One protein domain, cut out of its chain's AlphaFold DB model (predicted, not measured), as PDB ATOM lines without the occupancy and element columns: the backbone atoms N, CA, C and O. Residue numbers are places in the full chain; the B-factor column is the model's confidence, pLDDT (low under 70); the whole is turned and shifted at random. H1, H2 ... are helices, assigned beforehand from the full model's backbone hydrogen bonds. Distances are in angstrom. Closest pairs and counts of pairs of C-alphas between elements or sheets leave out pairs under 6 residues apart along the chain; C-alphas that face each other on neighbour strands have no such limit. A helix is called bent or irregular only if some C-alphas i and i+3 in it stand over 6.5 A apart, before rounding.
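AT A GLANCE: This is residues 324 to 438 of the 438 residues of the protein "Type III-B CRISPR-associated protein Cas10/Cmr2" of Veillonellaceae bacterium (UniProt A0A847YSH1). Four helices, H2, H3, H4 and H5, run to and fro in an elongated, splayed bundle: H2 packs between H3 and H5, H4 packs on H3 on another side, and H4 meets H5 only near one end, at a steep tilt. The short H1 packs on residues 413 to 421 of H5, and the short H6, near the last printed residue, packs on H4. The printed part has 115 residues with six named helices, in the order H1, H2, H3, H4, H5, H6 along the chain, and no named strand. The class is all helix. The whole is compact, with a radius of gyration of the C-alphas of 14.8 A, and it spans 50 by 28 by 24 A.

IN THESE COORDINATES: H1 covers residues 324 to 327 and begins at C-alpha 324, (148.541, 177.195, 184.397). H2 covers residues 334 to 346 and is 18.5 A long from first to last C-alpha. H3 covers residues 351 to 371, is 30.2 A long, and begins at C-alpha 351, (146.978, 213.139, 195.261). H3 is irregular, with C-alphas 352 and 355 at 7.3 A from each other, and it has a kink of 30 degrees near residue 358. Between H3 and the next helix, residues 373 to 374 pair with residues 379 to 380, antiparallel, in stretches too short to be named strands. H4 covers residues 383 to 394 and is 16.2 A long. H5, the longest helix by residues, covers residues 400 to 422 and is 33.4 A long. H6 covers residues 432 to 436 and ends at C-alpha 436, (149.826, 183.140, 198.157).

HOW THE PARTS SIT: H4 and H5 are the hubs, touching three other helices each. H1 touches residues 413 to 421 of H5, and the closest C-alphas are those of Arg 327 and Ala 417, 5.7 A apart. H2 touches H5 with a shallow tilt of 21 degrees, opposite ways, and the closest C-alphas are those of Ala 336 and Ala 407, 4.5 A apart. H2 and H3 touch and form a helical hairpin, with a shallow tilt of 17 degrees, opposite ways; their closest C-alphas, of Leu 339 and Ala 365, are 6.2 A apart. H3 touches H4 with its residues 362 to 370 alone, and the two form a second helical hairpin with a shallow tilt of 12 degrees, opposite ways; their closest C-alphas, of Arg 366 and Glu 390, are 6.7 A apart. H3 and H5 are close but not clearly touching, with the closest C-alphas, of Gln 358 and Phe 400, 7.1 A apart. Residues 392 to 393 of H4 touch residues 402 to 406 of H5 at a steep tilt of 45 degrees, opposite ways, and the closest C-alphas, of Leu 393 and Lys 402, are 5.9 A apart. H4 touches H6, with the closest C-alphas, of Gly 388 and Val 436, 5.7 A apart. H2 and H4 are apart, and so are H5 and H6. Every O i to N i+4 pair is within hydrogen-bond range in H2, H4 and H6, against 15 of 17 in H3 and 18 of 19 in H5, while H1 is too short for such a pair.

THE WHOLE: The outline is elongated, and the two C-alphas farthest apart, those of Glu 352 and Asn 424, are 50.5 A from each other. The printed part has no cut, and residue 438 is the chain's last. The link from H3 to H4, 11 residues, is long, while the links from H2 to H3 and from H4 to H5 are tight. The mean pLDDT of the printed part is 91.1, and residues 436 to 438 are under 70.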
ATOM      1  N   ASN A 324     149.356 178.360 184.051       97.12
ATOM      2  CA  ASN A 324     148.541 177.195 184.397       97.12
ATOM      3  C   ASN A 324     147.042 177.544 184.498       97.12
ATOM      4  O   ASN A 324     146.207 176.746 184.074       97.12
ATOM      5  N   LEU A 325     146.678 178.726 185.010       96.31
ATOM      6  CA  LEU A 325     145.278 179.163 185.061       96.31
ATOM      7  C   LEU A 325     144.666 179.313 183.664       96.31
ATOM      8  O   LEU A 325     143.538 178.867 183.460       96.31
ATOM      9  N   HIS A 326     145.388 179.903 182.707       96.81
ATOM     10  CA  HIS A 326     144.908 180.028 181.327       96.81
ATOM     11  C   HIS A 326     144.759 178.663 180.651       96.81
ATOM     12  O   HIS A 326     143.707 178.387 180.076       96.81
ATOM     13  N   ARG A 327     145.758 177.783 180.790       95.19
ATOM     14  CA  ARG A 327     145.730 176.424 180.217       95.19
ATOM     15  C   ARG A 327     144.581 175.573 180.764       95.19
ATOM     16  O   ARG A 327     143.965 174.800 180.041       95.19
ATOM     17  N   ASN A 328     144.253 175.756 182.043       94.62
ATOM     18  CA  ASN A 328     143.130 175.080 182.694       94.62
ATOM     19  C   ASN A 328     141.781 175.792 182.490       94.62
ATOM     20  O   ASN A 328     140.780 175.361 183.063       94.62
ATOM     21  N   GLU A 329     141.740 176.882 181.717       94.44
ATOM     22  CA  GLU A 329     140.571 177.755 181.545       94.44
ATOM     23  C   GLU A 329     139.969 178.237 182.887       94.44
ATOM     24  O   GLU A 329     138.765 178.484 182.999       94.44
ATOM     25  N   ALA A 330     140.803 178.363 183.924       94.06
ATOM     26  CA  ALA A 330     140.401 178.745 185.279       94.06
ATOM     27  C   ALA A 330     140.111 180.249 185.405       94.06
ATOM     28  O   ALA A 330     139.377 180.666 186.300       94.06
ATOM     29  N   VAL A 331     140.662 181.063 184.501       92.56
ATOM     30  CA  VAL A 331     140.421 182.509 184.414       92.56
ATOM     31  C   VAL A 331     140.131 182.875 182.956       92.56
ATOM     32  O   VAL A 331     140.892 182.483 182.072       92.56
ATOM     33  N   PRO A 332     139.049 183.620 182.663       91.94
ATOM     34  CA  PRO A 332     138.748 184.038 181.298       91.94
ATOM     35  C   PRO A 332     139.642 185.199 180.846       91.94
ATOM     36  O   PRO A 332     139.860 186.151 181.597       91.94
ATOM     37  N   ASP A 333     140.032 185.198 179.570       88.12
ATOM     38  CA  ASP A 333     140.887 186.231 178.958       88.12
ATOM     39  C   ASP A 333     140.368 187.664 179.173       88.12
ATOM     40  O   ASP A 333     141.136 188.600 179.391       88.12
ATOM     41  N   GLY A 334     139.042 187.841 179.162       91.12
ATOM     42  CA  GLY A 334     138.393 189.139 179.369       91.12
ATOM     43  C   GLY A 334     138.610 189.750 180.758       91.12
ATOM     44  O   GLY A 334     138.378 190.945 180.922       91.12
ATOM     45  N   ALA A 335     139.031 188.969 181.761       93.25
ATOM     46  CA  ALA A 335     139.334 189.492 183.094       93.25
ATOM     47  C   ALA A 335     140.489 190.502 183.042       93.25
ATOM     48  O   ALA A 335     140.370 191.598 183.584       93.25
ATOM     49  N   ALA A 336     141.561 190.175 182.319       94.12
ATOM     50  CA  ALA A 336     142.742 191.022 182.227       94.12
ATOM     51  C   ALA A 336     142.432 192.393 181.601       94.12
ATOM     52  O   ALA A 336     142.850 193.430 182.111       94.12
ATOM     53  N   TYR A 337     141.632 192.405 180.531       93.38
ATOM     54  CA  TYR A 337     141.249 193.636 179.840       93.38
ATOM     55  C   TYR A 337     140.353 194.543 180.693       93.38
ATOM     56  O   TYR A 337     140.533 195.759 180.671       93.38
ATOM     57  N   GLU A 338     139.426 193.978 181.472       96.06
ATOM     58  CA  GLU A 338     138.589 194.767 182.385       96.06
ATOM     59  C   GLU A 338     139.392 195.357 183.549       96.06
ATOM     60  O   GLU A 338     139.181 196.516 183.897       96.06
ATOM     61  N   LEU A 339     140.342 194.605 184.117       95.81
ATOM     62  CA  LEU A 339     141.242 195.119 185.157       95.81
ATOM     63  C   LEU A 339     142.142 196.241 184.623       95.81
ATOM     64  O   LEU A 339     142.326 197.265 185.283       95.81
ATOM     65  N   HIS A 340     142.661 196.081 183.406       93.25
ATOM     66  CA  HIS A 340     143.454 197.115 182.749       93.25
ATOM     67  C   HIS A 340     142.625 198.377 182.461       93.25
ATOM     68  O   HIS A 340     143.087 199.494 182.692       93.25
ATOM     69  N   ASP A 341     141.392 198.229 181.964       94.25
ATOM     70  CA  ASP A 341     140.505 199.366 181.709       94.25
ATOM     71  C   ASP A 341     140.082 200.069 183.008       94.25
ATOM     72  O   ASP A 341     140.021 201.296 183.045       94.25
ATOM     73  N   LEU A 342     139.877 199.315 184.095       95.81
ATOM     74  CA  LEU A 342     139.641 199.868 185.429       95.81
ATOM     75  C   LEU A 342     140.807 200.756 185.879       95.81
ATOM     76  O   LEU A 342     140.580 201.901 186.274       95.81
ATOM     77  N   ALA A 343     142.043 200.254 185.782       93.56
ATOM     78  CA  ALA A 343     143.232 201.030 186.124       93.56
ATOM     79  C   ALA A 343     143.311 202.310 185.284       93.56
ATOM     80  O   ALA A 343     143.467 203.396 185.829       93.56
ATOM     81  N   ARG A 344     143.116 202.198 183.965       91.75
ATOM     82  CA  ARG A 344     143.163 203.330 183.032       91.75
ATOM     83  C   ARG A 344     142.115 204.410 183.328       91.75
ATOM     84  O   ARG A 344     142.371 205.579 183.063       91.75
ATOM     85  N   ARG A 345     140.925 204.038 183.810       93.19
ATOM     86  CA  ARG A 345     139.829 204.985 184.088       93.19
ATOM     87  C   ARG A 345     139.945 205.680 185.440       93.19
ATOM     88  O   ARG A 345     139.479 206.807 185.560       93.19
ATOM     89  N   LEU A 346     140.468 204.989 186.452       92.31
ATOM     90  CA  LEU A 346     140.476 205.478 187.835       92.31
ATOM     91  C   LEU A 346     141.834 206.008 188.295       92.31
ATOM     92  O   LEU A 346     141.890 206.716 189.298       92.31
ATOM     93  N   GLU A 347     142.923 205.673 187.608       89.31
ATOM     94  CA  GLU A 347     144.226 206.244 187.919       89.31
ATOM     95  C   GLU A 347     144.243 207.737 187.572       89.31
ATOM     96  O   GLU A 347     143.864 208.154 186.478       89.31
ATOM     97  N   THR A 348     144.686 208.548 188.529       85.75
ATOM     98  CA  THR A 348     144.751 210.003 188.406       85.75
ATOM     99  C   THR A 348     146.074 210.519 188.967       85.75
ATOM    100  O   THR A 348     146.575 209.953 189.944       85.75
ATOM    101  N   PRO A 349     146.639 211.600 188.398       81.44
ATOM    102  CA  PRO A 349     147.786 212.283 188.987       81.44
ATOM    103  C   PRO A 349     147.434 213.076 190.261       81.44
ATOM    104  O   PRO A 349     148.338 213.510 190.967       81.44
ATOM    105  N   GLY A 350     146.148 213.299 190.567       81.62
ATOM    106  CA  GLY A 350     145.725 214.081 191.735       81.62
ATOM    107  C   GLY A 350     145.854 213.315 193.057       81.62
ATOM    108  O   GLY A 350     145.128 212.347 193.283       81.62
ATOM    109  N   GLU A 351     146.725 213.781 193.958       80.12
ATOM    110  CA  GLU A 351     146.978 213.139 195.261       80.12
ATOM    111  C   GLU A 351     145.758 213.162 196.203       80.12
ATOM    112  O   GLU A 351     145.535 212.201 196.937       80.12
ATOM    113  N   GLU A 352     144.907 214.192 196.135       83.88
ATOM    114  CA  GLU A 352     143.737 214.338 197.023       83.88
ATOM    115  C   GLU A 352     142.711 213.201 196.875       83.88
ATOM    116  O   GLU A 352     142.142 212.725 197.858       83.88
ATOM    117  N   LEU A 353     142.484 212.726 195.644       84.44
ATOM    118  CA  LEU A 353     141.510 211.668 195.349       84.44
ATOM    119  C   LEU A 353     142.131 210.268 195.329       84.44
ATOM    120  O   LEU A 353     141.403 209.271 195.300       84.44
ATOM    121  N   LYS A 354     143.463 210.171 195.358       85.81
ATOM    122  CA  LYS A 354     144.213 208.930 195.136       85.81
ATOM    123  C   LYS A 354     143.819 207.823 196.108       85.81
ATOM    124  O   LYS A 354     143.523 206.714 195.672       85.81
ATOM    125  N   GLY A 355     143.740 208.123 197.404       86.94
ATOM    126  CA  GLY A 355     143.372 207.134 198.424       86.94
ATOM    127  C   GLY A 355     141.939 206.609 198.267       86.94
ATOM    128  O   GLY A 355     141.693 205.408 198.386       86.94
ATOM    129  N   THR A 356     140.987 207.490 197.949       90.38
ATOM    130  CA  THR A 356     139.583 207.110 197.713       90.38
ATOM    131  C   THR A 356     139.445 206.271 196.444       90.38
ATOM    132  O   THR A 356     138.791 205.227 196.462       90.38
ATOM    133  N   LEU A 357     140.107 206.679 195.359       92.62
ATOM    134  CA  LEU A 357     140.090 205.959 194.086       92.62
ATOM    135  C   LEU A 357     140.798 204.607 194.177       92.62
ATOM    136  O   LEU A 357     140.316 203.646 193.588       92.62
ATOM    137  N   GLN A 358     141.869 204.482 194.966       92.44
ATOM    138  CA  GLN A 358     142.505 203.192 195.253       92.44
ATOM    139  C   GLN A 358     141.552 202.229 195.969       92.44
ATOM    140  O   GLN A 358     141.437 201.071 195.571       92.44
ATOM    141  N   LYS A 359     140.813 202.697 196.987       92.00
ATOM    142  CA  LYS A 359     139.808 201.868 197.677       92.00
ATOM    143  C   LYS A 359     138.683 201.438 196.731       92.00
ATOM    144  O   LYS A 359     138.310 200.265 196.726       92.00
ATOM    145  N   ALA A 360     138.179 202.364 195.913       93.81
ATOM    146  CA  ALA A 360     137.147 202.077 194.919       93.81
ATOM    147  C   ALA A 360     137.638 201.081 193.853       93.81
ATOM    148  O   ALA A 360     136.942 200.114 193.550       93.81
ATOM    149  N   ALA A 361     138.854 201.270 193.336       94.75
ATOM    150  CA  ALA A 361     139.470 200.382 192.358       94.75
ATOM    151  C   ALA A 361     139.724 198.983 192.934       94.75
ATOM    152  O   ALA A 361     139.463 198.000 192.252       94.75
ATOM    153  N   CYS A 362     140.160 198.869 194.189       94.62
ATOM    154  CA  CYS A 362     140.325 197.576 194.851       94.62
ATOM    155  C   CYS A 362     138.986 196.822 194.968       94.62
ATOM    156  O   CYS A 362     138.876 195.663 194.560       94.62
ATOM    157  N   ALA A 363     137.932 197.497 195.442       94.50
ATOM    158  CA  ALA A 363     136.598 196.905 195.541       94.50
ATOM    159  C   ALA A 363     136.041 196.488 194.168       94.50
ATOM    160  O   ALA A 363     135.473 195.400 194.027       94.50
ATOM    161  N   GLU A 364     136.238 197.320 193.144       96.62
ATOM    162  CA  GLU A 364     135.785 197.032 191.784       96.62
ATOM    163  C   GLU A 364     136.597 195.912 191.125       96.62
ATOM    164  O   GLU A 364     136.013 195.049 190.475       96.62
ATOM    165  N   ALA A 365     137.912 195.841 191.350       95.88
ATOM    166  CA  ALA A 365     138.755 194.745 190.876       95.88
ATOM    167  C   ALA A 365     138.299 193.398 191.460       95.88
ATOM    168  O   ALA A 365     138.092 192.442 190.708       95.88
ATOM    169  N   ARG A 366     138.028 193.334 192.774       94.81
ATOM    170  CA  ARG A 366     137.436 192.147 193.420       94.81
ATOM    171  C   ARG A 366     136.093 191.780 192.796       94.81
ATOM    172  O   ARG A 366     135.839 190.616 192.489       94.81
ATOM    173  N   ARG A 367     135.220 192.767 192.568       95.44
ATOM    174  CA  ARG A 367     133.910 192.541 191.942       95.44
ATOM    175  C   ARG A 367     134.046 191.998 190.519       95.44
ATOM    176  O   ARG A 367     133.318 191.070 190.167       95.44
ATOM    177  N   ILE A 368     134.973 192.541 189.724       95.19
ATOM    178  CA  ILE A 368     135.302 192.064 188.375       95.19
ATOM    179  C   ILE A 368     135.759 190.607 188.436       95.19
ATOM    180  O   ILE A 368     135.198 189.780 187.727       95.19
ATOM    181  N   LEU A 369     136.713 190.266 189.301       94.25
ATOM    182  CA  LEU A 369     137.204 188.892 189.424       94.25
ATOM    183  C   LEU A 369     136.087 187.923 189.842       94.25
ATOM    184  O   LEU A 369     135.856 186.919 189.172       94.25
ATOM    185  N   ARG A 370     135.317 188.258 190.883       94.00
ATOM    186  CA  ARG A 370     134.260 187.389 191.433       94.00
ATOM    187  C   ARG A 370     133.069 187.178 190.497       94.00
ATOM    188  O   ARG A 370     132.413 186.142 190.581       94.00
ATOM    189  N   ARG A 371     132.754 188.141 189.618       94.06
ATOM    190  CA  ARG A 371     131.663 187.991 188.632       94.06
ATOM    191  C   ARG A 371     132.072 187.182 187.401       94.06
ATOM    192  O   ARG A 371     131.197 186.742 186.654       94.06
ATOM    193  N   LYS A 372     133.375 187.045 187.137       92.31
ATOM    194  CA  LYS A 372     133.874 186.288 185.988       92.31
ATOM    195  C   LYS A 372     133.624 184.795 186.184       92.31
ATOM    196  O   LYS A 372     133.510 184.289 187.298       92.31
ATOM    197  N   LYS A 373     133.509 184.100 185.058       89.69
ATOM    198  CA  LYS A 373     133.246 182.666 184.998       89.69
ATOM    199  C   LYS A 373     134.392 181.956 184.280       89.69
ATOM    200  O   LYS A 373     134.858 182.443 183.249       89.69
ATOM    201  N   ALA A 374     134.826 180.838 184.847       89.31
ATOM    202  CA  ALA A 374     135.813 179.920 184.292       89.31
ATOM    203  C   ALA A 374     135.169 179.001 183.236       89.31
ATOM    204  O   ALA A 374     133.964 179.101 182.972       89.31
ATOM    205  N   ARG A 375     135.965 178.113 182.620       89.50
ATOM    206  CA  ARG A 375     135.490 177.054 181.705       89.50
ATOM    207  C   ARG A 375     134.547 177.596 180.627       89.50
ATOM    208  O   ARG A 375     133.411 177.146 180.470       89.50
ATOM    209  N   ARG A 376     134.983 178.664 179.951       84.69
ATOM    210  CA  ARG A 376     134.219 179.370 178.900       84.69
ATOM    211  C   ARG A 376     132.826 179.845 179.337       84.69
ATOM    212  O   ARG A 376     131.910 179.930 178.526       84.69
ATOM    213  N   GLY A 377     132.663 180.187 180.612       84.19
ATOM    214  CA  GLY A 377     131.423 180.757 181.135       84.19
ATOM    215  C   GLY A 377     130.486 179.764 181.820       84.19
ATOM    216  O   GLY A 377     129.396 180.167 182.235       84.19
ATOM    217  N   THR A 378     130.886 178.500 181.956       86.19
ATOM    218  CA  THR A 378     130.046 177.447 182.549       86.19
ATOM    219  C   THR A 378     130.121 177.422 184.075       86.19
ATOM    220  O   THR A 378     129.103 177.216 184.732       86.19
ATOM    221  N   GLU A 379     131.279 177.743 184.653       90.69
ATOM    222  CA  GLU A 379     131.536 177.605 186.090       90.69
ATOM    223  C   GLU A 379     132.008 178.917 186.722       90.69
ATOM    224  O   GLU A 379     132.516 179.817 186.050       90.69
ATOM    225  N   ARG A 380     131.845 179.056 188.041       90.50
ATOM    226  CA  ARG A 380     132.486 180.153 188.784       90.50
ATOM    227  C   ARG A 380     133.984 179.878 188.896       90.50
ATOM    228  O   ARG A 380     134.392 178.723 188.963       90.50
ATOM    229  N   ILE A 381     134.793 180.935 188.948       92.31
ATOM    230  CA  ILE A 381     136.216 180.791 189.272       92.31
ATOM    231  C   ILE A 381     136.332 180.161 190.667       92.31
ATOM    232  O   ILE A 381     135.611 180.554 191.589       92.31
ATOM    233  N   ALA A 382     137.219 179.174 190.805       93.25
ATOM    234  CA  ALA A 382     137.468 178.503 192.074       93.25
ATOM    235  C   ALA A 382     137.872 179.515 193.159       93.25
ATOM    236  O   ALA A 382     138.642 180.442 192.900       93.25
ATOM    237  N   VAL A 383     137.371 179.317 194.384       92.38
ATOM    238  CA  VAL A 383     137.604 180.238 195.512       92.38
ATOM    239  C   VAL A 383     139.096 180.435 195.763       92.38
ATOM    240  O   VAL A 383     139.536 181.566 195.903       92.38
ATOM    241  N   GLU A 384     139.884 179.360 195.719       92.69
ATOM    242  CA  GLU A 384     141.339 179.422 195.894       92.69
ATOM    243  C   GLU A 384     142.013 180.317 194.846       92.69
ATOM    244  O   GLU A 384     142.863 181.135 195.189       92.69
ATOM    245  N   VAL A 385     141.602 180.216 193.576       94.00
ATOM    246  CA  VAL A 385     142.141 181.044 192.486       94.00
ATOM    247  C   VAL A 385     141.773 182.512 192.688       94.00
ATOM    248  O   VAL A 385     142.632 183.377 192.537       94.00
ATOM    249  N   LEU A 386     140.523 182.799 193.067       93.38
ATOM    250  CA  LEU A 386     140.089 184.162 193.392       93.38
ATOM    251  C   LEU A 386     140.899 184.735 194.552       93.38
ATOM    252  O   LEU A 386     141.428 185.833 194.422       93.38
ATOM    253  N   SER A 387     141.047 183.983 195.643       92.06
ATOM    254  CA  SER A 387     141.865 184.389 196.785       92.06
ATOM    255  C   SER A 387     143.315 184.647 196.381       92.06
ATOM    256  O   SER A 387     143.900 185.612 196.859       92.06
ATOM    257  N   GLY A 388     143.878 183.851 195.469       93.44
ATOM    258  CA  GLY A 388     145.224 184.089 194.958       93.44
ATOM    259  C   GLY A 388     145.358 185.365 194.133       93.44
ATOM    260  O   GLY A 388     146.290 186.136 194.339       93.44
ATOM    261  N   LEU A 389     144.403 185.639 193.242       94.69
ATOM    262  CA  LEU A 389     144.399 186.875 192.452       94.69
ATOM    263  C   LEU A 389     144.165 188.113 193.333       94.69
ATOM    264  O   LEU A 389     144.782 189.150 193.101       94.69
ATOM    265  N   GLU A 390     143.294 188.006 194.339       93.50
ATOM    266  CA  GLU A 390     143.041 189.067 195.324       93.50
ATOM    267  C   GLU A 390     144.278 189.320 196.201       93.50
ATOM    268  O   GLU A 390     144.643 190.476 196.412       93.50
ATOM    269  N   ALA A 391     144.987 188.269 196.627       92.44
ATOM    270  CA  ALA A 391     146.227 188.401 197.393       92.44
ATOM    271  C   ALA A 391     147.297 189.195 196.624       92.44
ATOM    272  O   ALA A 391     147.872 190.127 197.179       92.44
ATOM    273  N   LEU A 392     147.488 188.918 195.326       92.19
ATOM    274  CA  LEU A 392     148.434 189.660 194.478       92.19
ATOM    275  C   LEU A 392     148.101 191.159 194.345       92.19
ATOM    276  O   LEU A 392     148.987 191.971 194.080       92.19
ATOM    277  N   LEU A 393     146.832 191.546 194.507       91.94
ATOM    278  CA  LEU A 393     146.412 192.952 194.476       91.94
ATOM    279  C   LEU A 393     146.639 193.670 195.810       91.94
ATOM    280  O   LEU A 393     146.744 194.898 195.829       91.94
ATOM    281  N   GLU A 394     146.671 192.932 196.916       88.12
ATOM    282  CA  GLU A 394     146.547 193.482 198.269       88.12
ATOM    283  C   GLU A 394     147.796 193.326 199.125       88.12
ATOM    284  O   GLU A 394     147.975 194.099 200.069       88.12
ATOM    285  N   GLU A 395     148.664 192.366 198.804       83.94
ATOM    286  CA  GLU A 395     149.922 192.129 199.508       83.94
ATOM    287  C   GLU A 395     150.723 193.429 199.602       83.94
ATOM    288  O   GLU A 395     151.028 194.036 198.585       83.94
ATOM    289  N   GLY A 396     151.044 193.907 200.808       81.19
ATOM    290  CA  GLY A 396     151.767 195.174 200.994       81.19
ATOM    291  C   GLY A 396     151.000 196.433 200.551       81.19
ATOM    292  O   GLY A 396     151.619 197.468 200.315       81.19
ATOM    293  N   GLY A 397     149.674 196.354 200.404       88.06
ATOM    294  CA  GLY A 397     148.781 197.470 200.077       88.06
ATOM    295  C   GLY A 397     148.471 197.616 198.583       88.06
ATOM    296  O   GLY A 397     149.352 197.491 197.729       88.06
ATOM    297  N   PHE A 398     147.207 197.921 198.267       92.31
ATOM    298  CA  PHE A 398     146.734 198.108 196.892       92.31
ATOM    299  C   PHE A 398     147.339 199.353 196.231       92.31
ATOM    300  O   PHE A 398     147.379 200.434 196.819       92.31
ATOM    301  N   SER A 399     147.722 199.225 194.960       93.44
ATOM    302  CA  SER A 399     148.127 200.347 194.110       93.44
ATOM    303  C   SER A 399     147.673 200.136 192.661       93.44
ATOM    304  O   SER A 399     147.467 199.005 192.213       93.44
ATOM    305  N   PHE A 400     147.545 201.227 191.898       93.88
ATOM    306  CA  PHE A 400     147.259 201.141 190.460       93.88
ATOM    307  C   PHE A 400     148.376 200.427 189.688       93.88
ATOM    308  O   PHE A 400     148.087 199.730 188.718       93.88
ATOM    309  N   GLU A 401     149.627 200.536 190.147       92.62
ATOM    310  CA  GLU A 401     150.762 199.797 189.585       92.62
ATOM    311  C   GLU A 401     150.568 198.283 189.726       92.62
ATOM    312  O   GLU A 401     150.679 197.572 188.732       92.62
ATOM    313  N   LYS A 402     150.160 197.788 190.905       93.94
ATOM    314  CA  LYS A 402     149.859 196.359 191.111       93.94
ATOM    315  C   LYS A 402     148.682 195.881 190.274       93.94
ATOM    316  O   LYS A 402     148.745 194.801 189.692       93.94
ATOM    317  N   LEU A 403     147.626 196.690 190.167       96.25
ATOM    318  CA  LEU A 403     146.476 196.364 189.320       96.25
ATOM    319  C   LEU A 403     146.885 196.226 187.845       96.25
ATOM    320  O   LEU A 403     146.516 195.245 187.197       96.25
ATOM    321  N   LYS A 404     147.674 197.176 187.326       95.50
ATOM    322  CA  LYS A 404     148.227 197.107 185.965       95.50
ATOM    323  C   LYS A 404     149.148 195.909 185.798       95.50
ATOM    324  O   LYS A 404     148.998 195.174 184.831       95.50
ATOM    325  N   GLN A 405     150.040 195.673 186.756       95.75
ATOM    326  CA  GLN A 405     150.973 194.557 186.725       95.75
ATOM    327  C   GLN A 405     150.249 193.208 186.711       95.75
ATOM    328  O   GLN A 405     150.633 192.340 185.931       95.75
ATOM    329  N   LEU A 406     149.179 193.026 187.492       96.56
ATOM    330  CA  LEU A 406     148.360 191.812 187.434       96.56
ATOM    331  C   LEU A 406     147.658 191.668 186.077       96.56
ATOM    332  O   LEU A 406     147.682 190.590 185.485       96.56
ATOM    333  N   ALA A 407     147.055 192.748 185.572       96.56
ATOM    334  CA  ALA A 407     146.375 192.739 184.280       96.56
ATOM    335  C   ALA A 407     147.336 192.405 183.125       96.56
ATOM    336  O   ALA A 407     147.041 191.537 182.304       96.56
ATOM    337  N   ASP A 408     148.509 193.033 183.091       96.75
ATOM    338  CA  ASP A 408     149.543 192.764 182.094       96.75
ATOM    339  C   ASP A 408     150.137 191.361 182.262       96.75
ATOM    340  O   ASP A 408     150.353 190.677 181.262       96.75
ATOM    341  N   SER A 409     150.309 190.880 183.500       97.44
ATOM    342  CA  SER A 409     150.786 189.515 183.766       97.44
ATOM    343  C   SER A 409     149.816 188.467 183.228       97.44
ATOM    344  O   SER A 409     150.265 187.493 182.636       97.44
ATOM    345  N   LEU A 410     148.501 188.672 183.366       97.31
ATOM    346  CA  LEU A 410     147.485 187.798 182.764       97.31
ATOM    347  C   LEU A 410     147.571 187.809 181.228       97.31
ATOM    348  O   LEU A 410     147.558 186.756 180.595       97.31
ATOM    349  N   ILE A 411     147.715 188.987 180.607       96.06
ATOM    350  CA  ILE A 411     147.835 189.095 179.141       96.06
ATOM    351  C   ILE A 411     149.093 188.381 178.636       96.06
ATOM    352  O   ILE A 411     149.031 187.687 177.623       96.06
ATOM    353  N   ILE A 412     150.223 188.546 179.325       97.44
ATOM    354  CA  ILE A 412     151.494 187.895 178.985       97.44
ATOM    355  C   ILE A 412     151.401 186.381 179.204       97.44
ATOM    356  O   ILE A 412     151.759 185.605 178.317       97.44
ATOM    357  N   ALA A 413     150.871 185.951 180.351       97.88
ATOM    358  CA  ALA A 413     150.706 184.542 180.689       97.88
ATOM    359  C   ALA A 413     149.826 183.798 179.679       97.88
ATOM    360  O   ALA A 413     150.104 182.645 179.361       97.88
ATOM    361  N   ARG A 414     148.810 184.456 179.111       96.50
ATOM    362  CA  ARG A 414     147.997 183.892 178.027       96.50
ATOM    363  C   ARG A 414     148.825 183.522 176.789       96.50
ATOM    364  O   ARG A 414     148.590 182.468 176.203       96.50
ATOM    365  N   GLU A 415     149.788 184.353 176.387       96.25
ATOM    366  CA  GLU A 415     150.641 184.065 175.221       96.25
ATOM    367  C   GLU A 415     151.581 182.882 175.490       96.25
ATOM    368  O   GLU A 415     151.737 181.996 174.647       96.25
ATOM    369  N   PHE A 416     152.156 182.818 176.695       97.94
ATOM    370  CA  PHE A 416     152.940 181.661 177.131       97.94
ATOM    371  C   PHE A 416     152.083 180.385 177.193       97.94
ATOM    372  O   PHE A 416     152.518 179.341 176.710       97.94
ATOM    373  N   ALA A 417     150.856 180.468 177.720       97.81
ATOM    374  CA  ALA A 417     149.910 179.355 177.776       97.81
ATOM    375  C   ALA A 417     149.592 178.808 176.381       97.81
ATOM    376  O   ALA A 417     149.717 177.605 176.161       97.81
ATOM    377  N   ALA A 418     149.290 179.689 175.420       96.94
ATOM    378  CA  ALA A 418     149.035 179.294 174.039       96.94
ATOM    379  C   ALA A 418     150.228 178.537 173.428       96.94
ATOM    380  O   ALA A 418     150.039 177.513 172.772       96.94
ATOM    381  N   ALA A 419     151.462 179.000 173.670       97.56
ATOM    382  CA  ALA A 419     152.663 178.317 173.189       97.56
ATOM    383  C   ALA A 419     152.881 176.959 173.857       97.56
ATOM    384  O   ALA A 419     153.230 175.991 173.180       97.56
ATOM    385  N   MET A 420     152.646 176.860 175.164       97.50
ATOM    386  CA  MET A 420     152.753 175.597 175.890       97.50
ATOM    387  C   MET A 420     151.706 174.575 175.447       97.50
ATOM    388  O   MET A 420     152.046 173.405 175.283       97.50
ATOM    389  N   ASP A 421     150.462 174.998 175.220       96.25
ATOM    390  CA  ASP A 421     149.403 174.123 174.706       96.25
ATOM    391  C   ASP A 421     149.713 173.649 173.287       96.25
ATOM    392  O   ASP A 421     149.540 172.469 172.974       96.25
ATOM    393  N   LEU A 422     150.255 174.531 172.440       96.19
ATOM    394  CA  LEU A 422     150.676 174.160 171.092       96.19
ATOM    395  C   LEU A 422     151.751 173.063 171.118       96.19
ATOM    396  O   LEU A 422     151.634 172.078 170.382       96.19
ATOM    397  N   ALA A 423     152.721 173.194 172.025       95.69
ATOM    398  CA  ALA A 423     153.807 172.241 172.242       95.69
ATOM    399  C   ALA A 423     153.413 170.967 173.009       95.69
ATOM    400  O   ALA A 423     154.250 170.085 173.183       95.69
ATOM    401  N   ASN A 424     152.170 170.845 173.498       93.62
ATOM    402  CA  ASN A 424     151.775 169.818 174.474       93.62
ATOM    403  C   ASN A 424     152.719 169.763 175.697       93.62
ATOM    404  O   ASN A 424     153.025 168.689 176.218       93.62
ATOM    405  N   ALA A 425     153.216 170.915 176.151       93.81
ATOM    406  CA  ALA A 425     154.137 170.981 177.277       93.81
ATOM    407  C   ALA A 425     153.439 170.590 178.590       93.81
ATOM    408  O   ALA A 425     152.254 170.870 178.797       93.81
ATOM    409  N   LEU A 426     154.186 169.993 179.520       93.00
ATOM    410  CA  LEU A 426     153.688 169.725 180.871       93.00
ATOM    411  C   LEU A 426     153.341 171.043 181.593       93.00
ATOM    412  O   LEU A 426     153.942 172.078 181.292       93.00
ATOM    413  N   PRO A 427     152.344 171.054 182.493       91.81
ATOM    414  CA  PRO A 427     152.062 172.221 183.323       91.81
ATOM    415  C   PRO A 427     153.237 172.506 184.259       91.81
ATOM    416  O   PRO A 427     153.988 171.601 184.628       91.81
ATOM    417  N   PHE A 428     153.383 173.763 184.672       94.50
ATOM    418  CA  PHE A 428     154.402 174.098 185.659       94.50
ATOM    419  C   PHE A 428     154.045 173.486 187.018       94.50
ATOM    420  O   PHE A 428     152.869 173.521 187.395       94.50
ATOM    421  N   PRO A 429     155.025 172.976 187.784       91.69
ATOM    422  CA  PRO A 429     154.801 172.450 189.126       91.69
ATOM    423  C   PRO A 429     154.660 173.605 190.131       91.69
ATOM    424  O   PRO A 429     155.511 173.789 190.991       91.69
ATOM    425  N   VAL A 430     153.621 174.433 189.968       90.44
ATOM    426  CA  VAL A 430     153.320 175.577 190.840       90.44
ATOM    427  C   VAL A 430     151.845 175.553 191.220       90.44
ATOM    428  O   VAL A 430     150.967 175.480 190.353       90.44
ATOM    429  N   SER A 431     151.577 175.641 192.519       84.88
ATOM    430  CA  SER A 431     150.234 175.681 193.101       84.88
ATOM    431  C   SER A 431     149.839 177.089 193.548       84.88
ATOM    432  O   SER A 431     150.684 177.939 193.828       84.88
ATOM    433  N   THR A 432     148.535 177.334 193.696       80.88
ATOM    434  CA  THR A 432     148.024 178.602 194.245       80.88
ATOM    435  C   THR A 432     148.580 178.882 195.644       80.88
ATOM    436  O   THR A 432     148.906 180.019 195.964       80.88
ATOM    437  N   GLY A 433     148.752 177.846 196.473       75.25
ATOM    438  CA  GLY A 433     149.285 177.994 197.827       75.25
ATOM    439  C   GLY A 433     150.715 178.534 197.867       75.25
ATOM    440  O   GLY A 433     151.034 179.310 198.759       75.25
ATOM    441  N   GLU A 434     151.559 178.181 196.897       76.44
ATOM    442  CA  GLU A 434     152.947 178.662 196.816       76.44
ATOM    443  C   GLU A 434     153.049 180.121 196.367       76.44
ATOM    444  O   GLU A 434     154.022 180.789 196.705       76.44
ATOM    445  N   VAL A 435     152.060 180.610 195.614       78.12
ATOM    446  CA  VAL A 435     151.983 182.011 195.169       78.12
ATOM    447  C   VAL A 435     151.431 182.909 196.276       78.12
ATOM    448  O   VAL A 435     151.832 184.059 196.386       78.12
ATOM    449  N   VAL A 436     150.525 182.381 197.105       65.31
ATOM    450  CA  VAL A 436     149.826 183.140 198.157       65.31
ATOM    451  C   VAL A 436     150.549 183.104 199.504       65.31
ATOM    452  O   VAL A 436     150.396 184.024 200.302       65.31
ATOM    453  N   LYS A 437     151.323 182.051 199.793       54.41
ATOM    454  CA  LYS A 437     152.104 181.958 201.033       54.41
ATOM    455  C   LYS A 437     153.486 182.578 200.845       54.41
ATOM    456  O   LYS A 437     154.365 181.974 200.226       54.41
ATOM    457  N   LYS A 438     153.666 183.742 201.457       48.28
ATOM    458  CA  LYS A 438     154.943 184.204 201.994       48.28
ATOM    459  C   LYS A 438     154.858 184.250 203.507       48.28
ATOM    460  O   LYS A 438     153.867 184.826 204.010       48.28
TER     461      LYS A 438